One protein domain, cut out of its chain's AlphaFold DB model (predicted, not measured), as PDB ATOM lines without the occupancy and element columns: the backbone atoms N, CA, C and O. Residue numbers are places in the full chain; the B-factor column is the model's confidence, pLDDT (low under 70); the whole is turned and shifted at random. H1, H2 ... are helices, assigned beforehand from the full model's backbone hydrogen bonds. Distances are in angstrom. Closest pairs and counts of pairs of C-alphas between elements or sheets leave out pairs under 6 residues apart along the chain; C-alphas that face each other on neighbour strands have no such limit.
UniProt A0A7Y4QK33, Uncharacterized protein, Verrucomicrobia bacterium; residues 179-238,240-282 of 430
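Overview. This is residues 179 to 238 and 240 to 282 of the 430 residues of an uncharacterized protein of Verrucomicrobia bacterium (UniProt A0A7Y4QK33). This domain has little regular structure: long winding loops make up most of it, and two short helices, H1 and H2, lie near one end. Residues 217 to 218 pair antiparallel with residues 262 to 263, tying the two long stretches together away from the helices. The printed part has 103 residues, of which 15 are in the named elements, H1 then H2, with no named strand; the class is all helix. It is compact, with a radius of gyration of the C-alphas of 13.5 A, and spans 35 by 29 by 28 A.

Along the chain. Start at C-alpha 179, at (190.046, 177.662, 100.371); residues 179 to 230 hold no named element. H1, residues 231 to 237, then runs 9.7 A from (188.954, 190.724, 88.129). After residues 240 to 271, H2, residues 272 to 279, runs 10.4 A to (183.728, 182.460, 102.093).

Arrangement. Look between H1 and H2: they are only just apart, at 8.3 A between their closest C-alphas. In both, every O i to N i+4 pair is within hydrogen-bond range.

Size, cuts and confidence. The C-alphas farthest apart, of Pro 213 and Gly 238, are 37.7 A apart. Residue 239 is not printed; C-alphas 238 and 240 are 5.9 A apart across this cut, in the link from H1 to H2. Look for pLDDT under 70 at residues 206 to 216 and 222 to 224.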
ATOM      1  N   SER A 179     190.003 179.086 100.038       97.12
ATOM      2  CA  SER A 179     190.046 177.662 100.371       97.12
ATOM      3  C   SER A 179     190.621 176.837  99.221       97.12
ATOM      4  O   SER A 179     190.139 176.906  98.088       97.12
ATOM      5  N   THR A 180     191.569 175.955  99.538       96.38
ATOM      6  CA  THR A 180     192.147 174.998  98.580       96.38
ATOM      7  C   THR A 180     191.117 174.007  98.029       96.38
ATOM      8  O   THR A 180     191.331 173.434  96.962       96.38
ATOM      9  N   SER A 181     189.954 173.857  98.680       96.00
ATOM     10  CA  SER A 181     188.818 173.073  98.164       96.00
ATOM     11  C   SER A 181     188.246 173.616  96.846       96.00
ATOM     12  O   SER A 181     187.604 172.879  96.102       96.00
ATOM     13  N   LEU A 182     188.517 174.887  96.529       95.94
ATOM     14  CA  LEU A 182     188.161 175.514  95.258       95.94
ATOM     15  C   LEU A 182     189.204 175.249  94.159       95.94
ATOM     16  O   LEU A 182     188.988 175.643  93.022       95.94
ATOM     17  N   PHE A 183     190.336 174.604  94.464       94.69
ATOM     18  CA  PHE A 183     191.425 174.276  93.526       94.69
ATOM     19  C   PHE A 183     192.111 175.474  92.837       94.69
ATOM     20  O   PHE A 183     192.954 175.277  91.958       94.69
ATOM     21  N   ILE A 184     191.775 176.707  93.226       94.75
ATOM     22  CA  ILE A 184     192.335 177.940  92.654       94.75
ATOM     23  C   ILE A 184     193.516 178.507  93.445       94.75
ATOM     24  O   ILE A 184     194.250 179.324  92.907       94.75
ATOM     25  N   THR A 185     193.751 178.054  94.676       94.94
ATOM     26  CA  THR A 185     194.889 178.448  95.527       94.94
ATOM     27  C   THR A 185     195.722 177.229  95.911       94.94
ATOM     28  O   THR A 185     195.211 176.105  95.938       94.94
ATOM     29  N   SER A 186     197.011 177.433  96.188       91.56
ATOM     30  CA  SER A 186     197.925 176.397  96.702       91.56
ATOM     31  C   SER A 186     197.926 176.294  98.231       91.56
ATOM     32  O   SER A 186     198.421 175.309  98.771       91.56
ATOM     33  N   GLY A 187     197.309 177.254  98.931       92.44
ATOM     34  CA  GLY A 187     197.205 177.272 100.398       92.44
ATOM     35  C   GLY A 187     198.426 177.859 101.114       92.44
ATOM     36  O   GLY A 187     198.443 177.918 102.337       92.44
ATOM     37  N   ASP A 188     199.421 178.312 100.360       92.12
ATOM     38  CA  ASP A 188     200.637 178.996 100.811       92.12
ATOM     39  C   ASP A 188     200.601 180.511 100.535       92.12
ATOM     40  O   ASP A 188     201.619 181.191 100.645       92.12
ATOM     41  N   GLY A 189     199.420 181.042 100.203       94.06
ATOM     42  CA  GLY A 189     199.209 182.442  99.848       94.06
ATOM     43  C   GLY A 189     199.275 182.723  98.348       94.06
ATOM     44  O   GLY A 189     199.093 183.872  97.964       94.06
ATOM     45  N   HIS A 190     199.487 181.719  97.490       95.75
ATOM     46  CA  HIS A 190     199.521 181.891  96.033       95.75
ATOM     47  C   HIS A 190     198.331 181.238  95.328       95.75
ATOM     48  O   HIS A 190     197.678 180.310  95.825       95.75
ATOM     49  N   TYR A 191     198.036 181.733  94.126       95.44
ATOM     50  CA  TYR A 191     197.110 181.040  93.242       95.44
ATOM     51  C   TYR A 191     197.766 179.789  92.668       95.44
ATOM     52  O   TYR A 191     198.925 179.790  92.250       95.44
ATOM     53  N   SER A 192     196.981 178.718  92.596       91.81
ATOM     54  CA  SER A 192     197.422 177.423  92.097       91.81
ATOM     55  C   SER A 192     197.962 177.562  90.671       91.81
ATOM     56  O   SER A 192     197.262 178.125  89.821       91.81
ATOM     57  N   PRO A 193     199.124 176.966  90.339       86.88
ATOM     58  CA  PRO A 193     199.677 176.972  88.984       86.88
ATOM     59  C   PRO A 193     198.830 176.171  87.983       86.88
ATOM     60  O   PRO A 193     199.225 176.030  86.829       86.88
ATOM     61  N   ASN A 194     197.682 175.632  88.400       86.12
ATOM     62  CA  ASN A 194     196.677 175.003  87.546       86.12
ATOM     63  C   ASN A 194     195.443 175.889  87.300       86.12
ATOM     64  O   ASN A 194     194.566 175.500  86.532       86.12
ATOM     65  N   SER A 195     195.355 177.059  87.932       89.69
ATOM     66  CA  SER A 195     194.235 177.997  87.797       89.69
ATOM     67  C   SER A 195     194.549 179.098  86.788       89.69
ATOM     68  O   SER A 195     195.641 179.646  86.801       89.69
ATOM     69  N   PHE A 196     193.615 179.460  85.916       88.44
ATOM     70  CA  PHE A 196     193.835 180.466  84.869       88.44
ATOM     71  C   PHE A 196     193.419 181.860  85.338       88.44
ATOM     72  O   PHE A 196     192.469 182.446  84.824       88.44
ATOM     73  N   ILE A 197     194.110 182.358  86.362       89.75
ATOM     74  CA  ILE A 197     193.826 183.665  86.968       89.75
ATOM     75  C   ILE A 197     194.722 184.754  86.371       89.75
ATOM     76  O   ILE A 197     194.247 185.867  86.165       89.75
ATOM     77  N   ASN A 198     195.980 184.427  86.036       88.31
ATOM     78  CA  ASN A 198     196.988 185.386  85.567       88.31
ATOM     79  C   ASN A 198     197.168 186.569  86.540       88.31
ATOM     80  O   ASN A 198     197.233 187.726  86.128       88.31
ATOM     81  N   SER A 199     197.191 186.275  87.841       92.88
ATOM     82  CA  SER A 199     197.470 187.273  88.871       92.88
ATOM     83  C   SER A 199     198.970 187.413  89.061       92.88
ATOM     84  O   SER A 199     199.727 186.467  88.846       92.88
ATOM     85  N   ILE A 200     199.390 188.573  89.562       91.38
ATOM     86  CA  ILE A 200     200.747 188.755  90.074       91.38
ATOM     87  C   ILE A 200     201.065 187.724  91.176       91.38
ATOM     88  O   ILE A 200     202.187 187.246  91.250       91.38
ATOM     89  N   LEU A 201     200.047 187.272  91.927       94.12
ATOM     90  CA  LEU A 201     200.141 186.225  92.955       94.12
ATOM     91  C   LEU A 201     200.167 184.787  92.400       94.12
ATOM     92  O   LEU A 201     200.023 183.823  93.157       94.12
ATOM     93  N   GLY A 202     200.313 184.621  91.087       90.69
ATOM     94  CA  GLY A 202     200.406 183.327  90.420       90.69
ATOM     95  C   GLY A 202     199.164 182.940  89.617       90.69
ATOM     96  O   GLY A 202     198.366 183.768  89.168       90.69
ATOM     97  N   GLY A 203     199.007 181.633  89.413       88.56
ATOM     98  CA  GLY A 203     198.128 181.088  88.381       88.56
ATOM     99  C   GLY A 203     198.827 180.931  87.026       88.56
ATOM    100  O   GLY A 203     199.938 181.403  86.796       88.56
ATOM    101  N   GLN A 204     198.178 180.214  86.115       80.62
ATOM    102  CA  GLN A 204     198.598 180.086  84.730       80.62
ATOM    103  C   GLN A 204     198.404 181.397  83.984       80.62
ATOM    104  O   GLN A 204     197.340 182.021  84.020       80.62
ATOM    105  N   TYR A 205     199.451 181.747  83.253       72.56
ATOM    106  CA  TYR A 205     199.482 182.848  82.317       72.56
ATOM    107  C   TYR A 205     198.531 182.628  81.139       72.56
ATOM    108  O   TYR A 205     198.318 181.497  80.686       72.56
ATOM    109  N   LYS A 206     197.986 183.749  80.658       64.75
ATOM    110  CA  LYS A 206     197.011 183.922  79.570       64.75
ATOM    111  C   LYS A 206     196.877 182.721  78.619       64.75
ATOM    112  O   LYS A 206     197.742 182.457  77.785       64.75
ATOM    113  N   ALA A 207     195.731 182.051  78.683       60.88
ATOM    114  CA  ALA A 207     195.356 181.033  77.719       60.88
ATOM    115  C   ALA A 207     194.922 181.702  76.410       60.88
ATOM    116  O   ALA A 207     193.830 182.261  76.325       60.88
ATOM    117  N   VAL A 208     195.779 181.702  75.391       56.94
ATOM    118  CA  VAL A 208     195.428 182.300  74.097       56.94
ATOM    119  C   VAL A 208     195.133 181.173  73.121       56.94
ATOM    120  O   VAL A 208     196.047 180.460  72.716       56.94
ATOM    121  N   THR A 209     193.855 181.069  72.752       56.19
ATOM    122  CA  THR A 209     193.195 180.174  71.777       56.19
ATOM    123  C   THR A 209     192.613 178.856  72.305       56.19
ATOM    124  O   THR A 209     193.316 177.986  72.807       56.19
ATOM    125  N   ASN A 210     191.291 178.731  72.124       54.84
ATOM    126  CA  ASN A 210     190.574 177.468  71.975       54.84
ATOM    127  C   ASN A 210     190.977 176.889  70.610       54.84
ATOM    128  O   ASN A 210     190.782 177.547  69.588       54.84
ATOM    129  N   THR A 211     191.575 175.702  70.578       57.38
ATOM    130  CA  THR A 211     192.186 175.117  69.367       57.38
ATOM    131  C   THR A 211     191.187 174.523  68.355       57.38
ATOM    132  O   THR A 211     191.587 173.742  67.497       57.38
ATOM    133  N   GLY A 212     189.893 174.859  68.425       51.12
ATOM    134  CA  GLY A 212     188.853 174.312  67.540       51.12
ATOM    135  C   GLY A 212     188.097 173.112  68.142       51.12
ATOM    136  O   GLY A 212     188.192 172.881  69.351       51.12
ATOM    137  N   PRO A 213     187.298 172.367  67.346       41.00
ATOM    138  CA  PRO A 213     186.357 171.362  67.853       41.00
ATOM    139  C   PRO A 213     187.114 170.203  68.522       41.00
ATOM    140  O   PRO A 213     187.685 169.351  67.850       41.00
ATOM    141  N   GLY A 214     187.174 170.225  69.857       54.62
ATOM    142  CA  GLY A 214     188.061 169.380  70.671       54.62
ATOM    143  C   GLY A 214     188.668 170.099  71.888       54.62
ATOM    144  O   GLY A 214     189.082 169.432  72.827       54.62
ATOM    145  N   GLY A 215     188.653 171.441  71.908       57.72
ATOM    146  CA  GLY A 215     188.656 172.267  73.125       57.72
ATOM    147  C   GLY A 215     189.868 172.145  74.057       57.72
ATOM    148  O   GLY A 215     189.704 171.766  75.213       57.72
ATOM    149  N   GLY A 216     191.068 172.506  73.594       65.25
ATOM    150  CA  GLY A 216     192.245 172.696  74.453       65.25
ATOM    151  C   GLY A 216     192.615 174.174  74.626       65.25
ATOM    152  O   GLY A 216     192.275 175.002  73.782       65.25
ATOM    153  N   TYR A 217     193.335 174.497  75.703       75.94
ATOM    154  CA  TYR A 217     193.954 175.811  75.933       75.94
ATOM    155  C   TYR A 217     195.477 175.693  75.884       75.94
ATOM    156  O   TYR A 217     196.020 174.694  76.330       75.94
ATOM    157  N   ILE A 218     196.196 176.705  75.400       76.88
ATOM    158  CA  ILE A 218     197.670 176.692  75.390       76.88
ATOM    159  C   ILE A 218     198.207 177.430  76.621       76.88
ATOM    160  O   ILE A 218     197.835 178.582  76.855       76.88
ATOM    161  N   LYS A 219     199.108 176.798  77.387       77.69
ATOM    162  CA  LYS A 219     199.805 177.439  78.517       77.69
ATOM    163  C   LYS A 219     200.900 178.376  78.001       77.69
ATOM    164  O   LYS A 219     201.830 177.918  77.354       77.69
ATOM    165  N   ARG A 220     200.865 179.668  78.333       76.12
ATOM    166  CA  ARG A 220     201.821 180.667  77.808       76.12
ATOM    167  C   ARG A 220     202.715 181.276  78.889       76.12
ATOM    168  O   ARG A 220     202.371 182.300  79.446       76.12
ATOM    169  N   CYS A 221     203.890 180.720  79.169       71.31
ATOM    170  CA  CYS A 221     204.694 181.130  80.338       71.31
ATOM    171  C   CYS A 221     205.325 182.535  80.311       71.31
ATOM    172  O   CYS A 221     205.789 182.989  81.350       71.31
ATOM    173  N   PHE A 222     205.383 183.202  79.155       65.88
ATOM    174  CA  PHE A 222     206.164 184.438  78.978       65.88
ATOM    175  C   PHE A 222     205.316 185.666  78.631       65.88
ATOM    176  O   PHE A 222     205.849 186.696  78.236       65.88
ATOM    177  N   TYR A 223     203.994 185.571  78.779       60.59
ATOM    178  CA  TYR A 223     203.081 186.688  78.543       60.59
ATOM    179  C   TYR A 223     202.534 187.193  79.876       60.59
ATOM    180  O   TYR A 223     201.375 186.950  80.215       60.59
ATOM    181  N   MET A 224     203.391 187.866  80.645       68.12
ATOM    182  CA  MET A 224     202.964 188.586  81.844       68.12
ATOM    183  C   MET A 224     202.330 189.908  81.410       68.12
ATOM    184  O   MET A 224     203.026 190.829  81.004       68.12
ATOM    185  N   ASP A 225     201.004 189.989  81.458       74.31
ATOM    186  CA  ASP A 225     200.261 191.237  81.242       74.31
ATOM    187  C   ASP A 225     199.808 191.781  82.601       74.31
ATOM    188  O   ASP A 225     198.632 191.737  82.960       74.31
ATOM    189  N   TYR A 226     200.779 192.226  83.403       84.88
ATOM    190  CA  TYR A 226     200.544 192.821  84.724       84.88
ATOM    191  C   TYR A 226     200.297 194.325  84.625       84.88
ATOM    192  O   TYR A 226     200.803 195.117  85.416       84.88
ATOM    193  N   THR A 227     199.516 194.730  83.628       88.50
ATOM    194  CA  THR A 227     199.040 196.111  83.504       88.50
ATOM    195  C   THR A 227     197.908 196.402  84.489       88.50
ATOM    196  O   THR A 227     197.703 197.547  84.887       88.50
ATOM    197  N   ASN A 228     197.170 195.369  84.911       91.56
ATOM    198  CA  ASN A 228     196.033 195.485  85.817       91.56
ATOM    199  C   ASN A 228     195.940 194.284  86.765       91.56
ATOM    200  O   ASN A 228     196.189 193.146  86.370       91.56
ATOM    201  N   ALA A 229     195.466 194.532  87.986       94.38
ATOM    202  CA  ALA A 229     194.985 193.491  88.879       94.38
ATOM    203  C   ALA A 229     193.834 192.721  88.214       94.38
ATOM    204  O   ALA A 229     192.986 193.298  87.520       94.38
ATOM    205  N   THR A 230     193.793 191.408  88.435       94.50
ATOM    206  CA  THR A 230     192.790 190.543  87.806       94.50
ATOM    207  C   THR A 230     191.390 190.861  88.339       94.50
ATOM    208  O   THR A 230     191.258 191.370  89.454       94.50
ATOM    209  N   PRO A 231     190.306 190.543  87.605       96.69
ATOM    210  CA  PRO A 231     188.954 190.724  88.129       96.69
ATOM    211  C   PRO A 231     188.724 190.014  89.471       96.69
ATOM    212  O   PRO A 231     188.042 190.554  90.340       96.69
ATOM    213  N   LEU A 232     189.321 188.833  89.675       97.94
ATOM    214  CA  LEU A 232     189.226 188.141  90.957       97.94
ATOM    215  C   LEU A 232     189.949 188.918  92.065       97.94
ATOM    216  O   LEU A 232     189.351 189.144  93.112       97.94
ATOM    217  N   ASP A 233     191.173 189.393  91.823       97.94
ATOM    218  CA  ASP A 233     191.902 190.212  92.801       97.94
ATOM    219  C   ASP A 233     191.123 191.484  93.143       97.94
ATOM    220  O   ASP A 233     190.899 191.773  94.313       97.94
ATOM    221  N   LYS A 234     190.602 192.198  92.137       98.25
ATOM    222  CA  LYS A 234     189.768 193.395  92.333       98.25
ATOM    223  C   LYS A 234     188.501 193.100  93.132       98.25
ATOM    224  O   LYS A 234     188.116 193.903  93.983       98.25
ATOM    225  N   TYR A 235     187.850 191.959  92.898       98.62
ATOM    226  CA  TYR A 235     186.718 191.538  93.722       98.62
ATOM    227  C   TYR A 235     187.156 191.281  95.160       98.62
ATOM    228  O   TYR A 235     186.507 191.783  96.067       98.62
ATOM    229  N   LEU A 236     188.268 190.577  95.384       98.44
ATOM    230  CA  LEU A 236     188.800 190.296  96.722       98.44
ATOM    231  C   LEU A 236     189.322 191.550  97.435       98.44
ATOM    232  O   LEU A 236     189.291 191.622  98.660       98.44
ATOM    233  N   MET A 237     189.714 192.585  96.698       98.31
ATOM    234  CA  MET A 237     189.969 193.920  97.243       98.31
ATOM    235  C   MET A 237     188.679 194.652  97.632       98.31
ATOM    236  O   MET A 237     188.717 195.592  98.424       98.31
ATOM    237  N   GLY A 238     187.527 194.192  97.142       98.25
ATOM    238  CA  GLY A 238     186.223 194.817  97.333       98.25
ATOM    239  C   GLY A 238     185.941 195.936  96.334       98.25
ATOM    240  O   GLY A 238     185.083 196.756  96.614       98.25
ATOM    241  N   ILE A 240     185.174 195.664  92.805       98.56
ATOM    242  CA  ILE A 240     184.152 195.334  91.795       98.56
ATOM    243  C   ILE A 240     183.101 194.366  92.344       98.56
ATOM    244  O   ILE A 240     183.331 193.661  93.327       98.56
ATOM    245  N   SER A 241     181.919 194.345  91.725       98.06
ATOM    246  CA  SER A 241     180.832 193.432  92.091       98.06
ATOM    247  C   SER A 241     181.067 192.020  91.553       98.06
ATOM    248  O   SER A 241     181.855 191.799  90.633       98.06
ATOM    249  N   THR A 242     180.309 191.054  92.076       97.88
ATOM    250  CA  THR A 242     180.339 189.657  91.613       97.88
ATOM    251  C   THR A 242     180.049 189.516  90.115       97.88
ATOM    252  O   THR A 242     180.643 188.669  89.458       97.88
ATOM    253  N   SER A 243     179.197 190.376  89.548       97.62
ATOM    254  CA  SER A 243     178.847 190.375  88.119       97.62
ATOM    255  C   SER A 243     180.015 190.687  87.181       97.62
ATOM    256  O   SER A 243     179.928 190.389  85.994       97.62
ATOM    257  N   ALA A 244     181.088 191.296  87.688       97.75
ATOM    258  CA  ALA A 244     182.275 191.642  86.913       97.75
ATOM    259  C   ALA A 244     183.387 190.578  87.007       97.75
ATOM    260  O   ALA A 244     184.451 190.756  86.416       97.75
ATOM    261  N   VAL A 245     183.157 189.476  87.734       97.69
ATOM    262  CA  VAL A 245     184.139 188.396  87.902       97.69
ATOM    263  C   VAL A 245     183.796 187.232  86.966       97.69
ATOM    264  O   VAL A 245     182.808 186.532  87.203       97.69
ATOM    265  N   PRO A 246     184.590 186.983  85.907       95.38
ATOM    266  CA  PRO A 246     184.392 185.819  85.058       95.38
ATOM    267  C   PRO A 246     184.732 184.522  85.819       95.38
ATOM    268  O   PRO A 246     185.542 184.546  86.750       95.38
ATOM    269  N   PRO A 247     184.154 183.372  85.428       94.81
ATOM    270  CA  PRO A 247     184.562 182.080  85.967       94.81
ATOM    271  C   PRO A 247     186.052 181.802  85.733       94.81
ATOM    272  O   PRO A 247     186.587 182.088  84.662       94.81
ATOM    273  N   VAL A 248     186.702 181.186  86.718       92.75
ATOM    274  CA  VAL A 248     188.102 180.762  86.643       92.75
ATOM    275  C   VAL A 248     188.170 179.328  86.133       92.75
ATOM    276  O   VAL A 248     187.557 178.419  86.698       92.75
ATOM    277  N   LEU A 249     188.947 179.106  85.076       90.00
ATOM    278  CA  LEU A 249     189.254 177.760  84.603       90.00
ATOM    279  C   LEU A 249     190.314 177.123  85.500       90.00
ATOM    280  O   LEU A 249     191.263 177.787  85.922       90.00
ATOM    281  N   VAL A 250     190.173 175.824  85.757       89.94
ATOM    282  CA  VAL A 250     191.135 175.055  86.550       89.94
ATOM    283  C   VAL A 250     191.479 173.768  85.820       89.94
ATOM    284  O   VAL A 250     190.609 172.937  85.559       89.94
ATOM    285  N   SER A 251     192.757 173.602  85.502       87.00
ATOM    286  CA  SER A 251     193.290 172.366  84.940       87.00
ATOM    287  C   SER A 251     193.231 171.242  85.972       87.00
ATOM    288  O   SER A 251     193.580 171.427  87.141       87.00
ATOM    289  N   SER A 252     192.808 170.056  85.544       86.88
ATOM    290  CA  SER A 252     192.904 168.835  86.352       86.88
ATOM    291  C   SER A 252     194.180 168.041  86.065       86.88
ATOM    292  O   SER A 252     194.326 166.934  86.581       86.88
ATOM    293  N   ASN A 253     195.094 168.572  85.245       77.50
ATOM    294  CA  ASN A 253     196.352 167.902  84.946       77.50
ATOM    295  C   ASN A 253     197.204 167.776  86.215       77.50
ATOM    296  O   ASN A 253     197.444 168.745  86.932       77.50
ATOM    297  N   THR A 254     197.676 166.560  86.472       71.69
ATOM    298  CA  THR A 254     198.586 166.243  87.581       71.69
ATOM    299  C   THR A 254     200.052 166.449  87.208       71.69
ATOM    300  O   THR A 254     200.898 166.579  88.087       71.69
ATOM    301  N   LEU A 255     200.355 166.494  85.908       72.75
ATOM    302  CA  LEU A 255     201.696 166.710  85.378       72.75
ATOM    303  C   LEU A 255     201.935 168.187  85.063       72.75
ATOM    304  O   LEU A 255     201.032 168.903  84.621       72.75
ATOM    305  N   VAL A 256     203.186 168.620  85.238       71.44
ATOM    306  CA  VAL A 256     203.636 169.956  84.842       71.44
ATOM    307  C   VAL A 256     203.484 170.097  83.332       71.44
ATOM    308  O   VAL A 256     204.148 169.414  82.557       71.44
ATOM    309  N   ILE A 257     202.606 171.004  82.913       75.50
ATOM    310  CA  ILE A 257     202.428 171.330  81.500       75.50
ATOM    311  C   ILE A 257     203.587 172.249  81.094       75.50
ATOM    312  O   ILE A 257     203.768 173.291  81.745       75.50
ATOM    313  N   PRO A 258     204.381 171.902  80.066       81.12
ATOM    314  CA  PRO A 258     205.426 172.784  79.570       81.12
ATOM    315  C   PRO A 258     204.817 174.060  78.980       81.12
ATOM    316  O   PRO A 258     203.622 174.134  78.679       81.12
ATOM    317  N   CYS A 259     205.646 175.084  78.825       80.38
ATOM    318  CA  CYS A 259     205.260 176.282  78.093       80.38
ATOM    319  C   CYS A 259     204.879 175.916  76.654       80.38
ATOM    320  O   CYS A 259     205.450 174.999  76.072       80.38
ATOM    321  N   ASP A 260     203.857 176.588  76.137       79.88
ATOM    322  CA  ASP A 260     203.202 176.332  74.854       79.88
ATOM    323  C   ASP A 260     202.561 174.936  74.721       79.88
ATOM    324  O   ASP A 260     202.081 174.557  73.654       79.88
ATOM    325  N   GLY A 261     202.475 174.184  75.825       80.31
ATOM    326  CA  GLY A 261     201.764 172.914  75.893       80.31
ATOM    327  C   GLY A 261     200.243 173.084  75.925       80.31
ATOM    328  O   GLY A 261     199.715 174.069  76.452       80.31
ATOM    329  N   VAL A 262     199.534 172.086  75.392       80.38
ATOM    330  CA  VAL A 262     198.067 172.029  75.411       80.38
ATOM    331  C   VAL A 262     197.570 171.525  76.768       80.38
ATOM    332  O   VAL A 262     197.979 170.479  77.268       80.38
ATOM    333  N   VAL A 263     196.640 172.271  77.344       80.50
ATOM    334  CA  VAL A 263     195.836 171.927  78.509       80.50
ATOM    335  C   VAL A 263     194.498 171.406  77.997       80.50
ATOM    336  O   VAL A 263     193.721 172.163  77.420       80.50
ATOM    337  N   SER A 264     194.253 170.110  78.168       77.31
ATOM    338  CA  SER A 264     193.071 169.420  77.631       77.31
ATOM    339  C   SER A 264     192.083 168.949  78.699       77.31
ATOM    340  O   SER A 264     190.912 168.768  78.387       77.31
ATOM    341  N   ASN A 265     192.511 168.782  79.957       83.94
ATOM    342  CA  ASN A 265     191.632 168.330  81.037       83.94
ATOM    343  C   ASN A 265     191.331 169.463  82.018       83.94
ATOM    344  O   ASN A 265     192.240 170.044  82.620       83.94
ATOM    345  N   PHE A 266     190.042 169.728  82.215       85.88
ATOM    346  CA  PHE A 266     189.551 170.783  83.092       85.88
ATOM    347  C   PHE A 266     188.590 170.236  84.132       85.88
ATOM    348  O   PHE A 266     187.804 169.322  83.879       85.88
ATOM    349  N   ARG A 267     188.622 170.860  85.306       89.44
ATOM    350  CA  ARG A 267     187.535 170.779  86.280       89.44
ATOM    351  C   ARG A 267     186.371 171.657  85.818       89.44
ATOM    352  O   ARG A 267     186.520 172.490  84.921       89.44
ATOM    353  N   ALA A 268     185.226 171.515  86.482       90.25
ATOM    354  CA  ALA A 268     184.167 172.512  86.377       90.25
ATOM    355  C   ALA A 268     184.738 173.909  86.715       90.25
ATOM    356  O   ALA A 268     185.479 174.021  87.698       90.25
ATOM    357  N   PRO A 269     184.431 174.957  85.924       92.25
ATOM    358  CA  PRO A 269     184.907 176.303  86.207       92.25
ATOM    359  C   PRO A 269     184.461 176.777  87.588       92.25
ATOM    360  O   PRO A 269     183.310 176.585  87.984       92.25
ATOM    361  N   VAL A 270     185.366 177.439  88.300       96.62
ATOM    362  CA  VAL A 270     185.074 178.021  89.609       96.62
ATOM    363  C   VAL A 270     184.467 179.393  89.385       96.62
ATOM    364  O   VAL A 270     185.118 180.315  88.898       96.62
ATOM    365  N   THR A 271     183.190 179.526  89.717       98.00
ATOM    366  CA  THR A 271     182.455 180.786  89.600       98.00
ATOM    367  C   THR A 271     182.589 181.616  90.870       98.00
ATOM    368  O   THR A 271     182.874 181.102  91.956       98.00
ATOM    369  N   ILE A 272     182.277 182.906  90.761       98.38
ATOM    370  CA  ILE A 272     182.186 183.777  91.930       98.38
ATOM    371  C   ILE A 272     181.157 183.283  92.955       98.38
ATOM    372  O   ILE A 272     181.380 183.402  94.156       98.38
ATOM    373  N   SER A 273     180.073 182.641  92.506       98.50
ATOM    374  CA  SER A 273     179.077 182.034  93.392       98.50
ATOM    375  C   SER A 273     179.660 180.884  94.213       98.50
ATOM    376  O   SER A 273     179.282 180.723  95.369       98.50
ATOM    377  N   ASN A 274     180.611 180.113  93.666       98.56
ATOM    378  CA  ASN A 274     181.307 179.076  94.433       98.56
ATOM    379  C   ASN A 274     182.174 179.695  95.536       98.56
ATOM    380  O   ASN A 274     182.142 179.230  96.670       98.56
ATOM    381  N   ILE A 275     182.896 180.775  95.223       98.44
ATOM    382  CA  ILE A 275     183.710 181.510  96.203       98.44
ATOM    383  C   ILE A 275     182.820 182.090  97.310       98.44
ATOM    384  O   ILE A 275     183.111 181.901  98.490       98.44
ATOM    385  N   VAL A 276     181.707 182.732  96.945       98.56
ATOM    386  CA  VAL A 276     180.739 183.297  97.899       98.56
ATOM    387  C   VAL A 276     180.100 182.215  98.768       98.56
ATOM    388  O   VAL A 276     179.911 182.438  99.960       98.56
ATOM    389  N   ALA A 277     179.803 181.038  98.217       98.56
ATOM    390  CA  ALA A 277     179.247 179.932  98.991       98.56
ATOM    391  C   ALA A 277     180.209 179.431 100.085       98.56
ATOM    392  O   ALA A 277     179.750 179.003 101.140       98.56
ATOM    393  N   VAL A 278     181.525 179.498  99.853       98.25
ATOM    394  CA  VAL A 278     182.545 179.040 100.814       98.25
ATOM    395  C   VAL A 278     182.952 180.141 101.794       98.25
ATOM    396  O   VAL A 278     183.142 179.874 102.978       98.25
ATOM    397  N   HIS A 279     183.108 181.378 101.320       98.25
ATOM    398  CA  HIS A 279     183.728 182.460 102.093       98.25
ATOM    399  C   HIS A 279     182.772 183.588 102.483       98.25
ATOM    400  O   HIS A 279     183.153 184.480 103.242       98.25
ATOM    401  N   GLY A 280     181.537 183.557 101.986       98.19
ATOM    402  CA  GLY A 280     180.616 184.680 102.056       98.19
ATOM    403  C   GLY A 280     180.945 185.774 101.036       98.19
ATOM    404  O   GLY A 280     181.931 185.723 100.296       98.19
ATOM    405  N   VAL A 281     180.080 186.786 100.980       97.94
ATOM    406  CA  VAL A 281     180.267 187.955 100.111       97.94
ATOM    407  C   VAL A 281     181.396 188.832 100.653       97.94
ATOM    408  O   VAL A 281     181.450 189.113 101.853       97.94
ATOM    409  N   ARG A 282     182.268 189.321  99.762       97.94
ATOM    410  CA  ARG A 282     183.329 190.265 100.122       97.94
ATOM    411  C   ARG A 282     182.736 191.526 100.758       97.94
ATOM    412  O   ARG A 282     181.992 192.257 100.110       97.94
TER     413      ARG A 282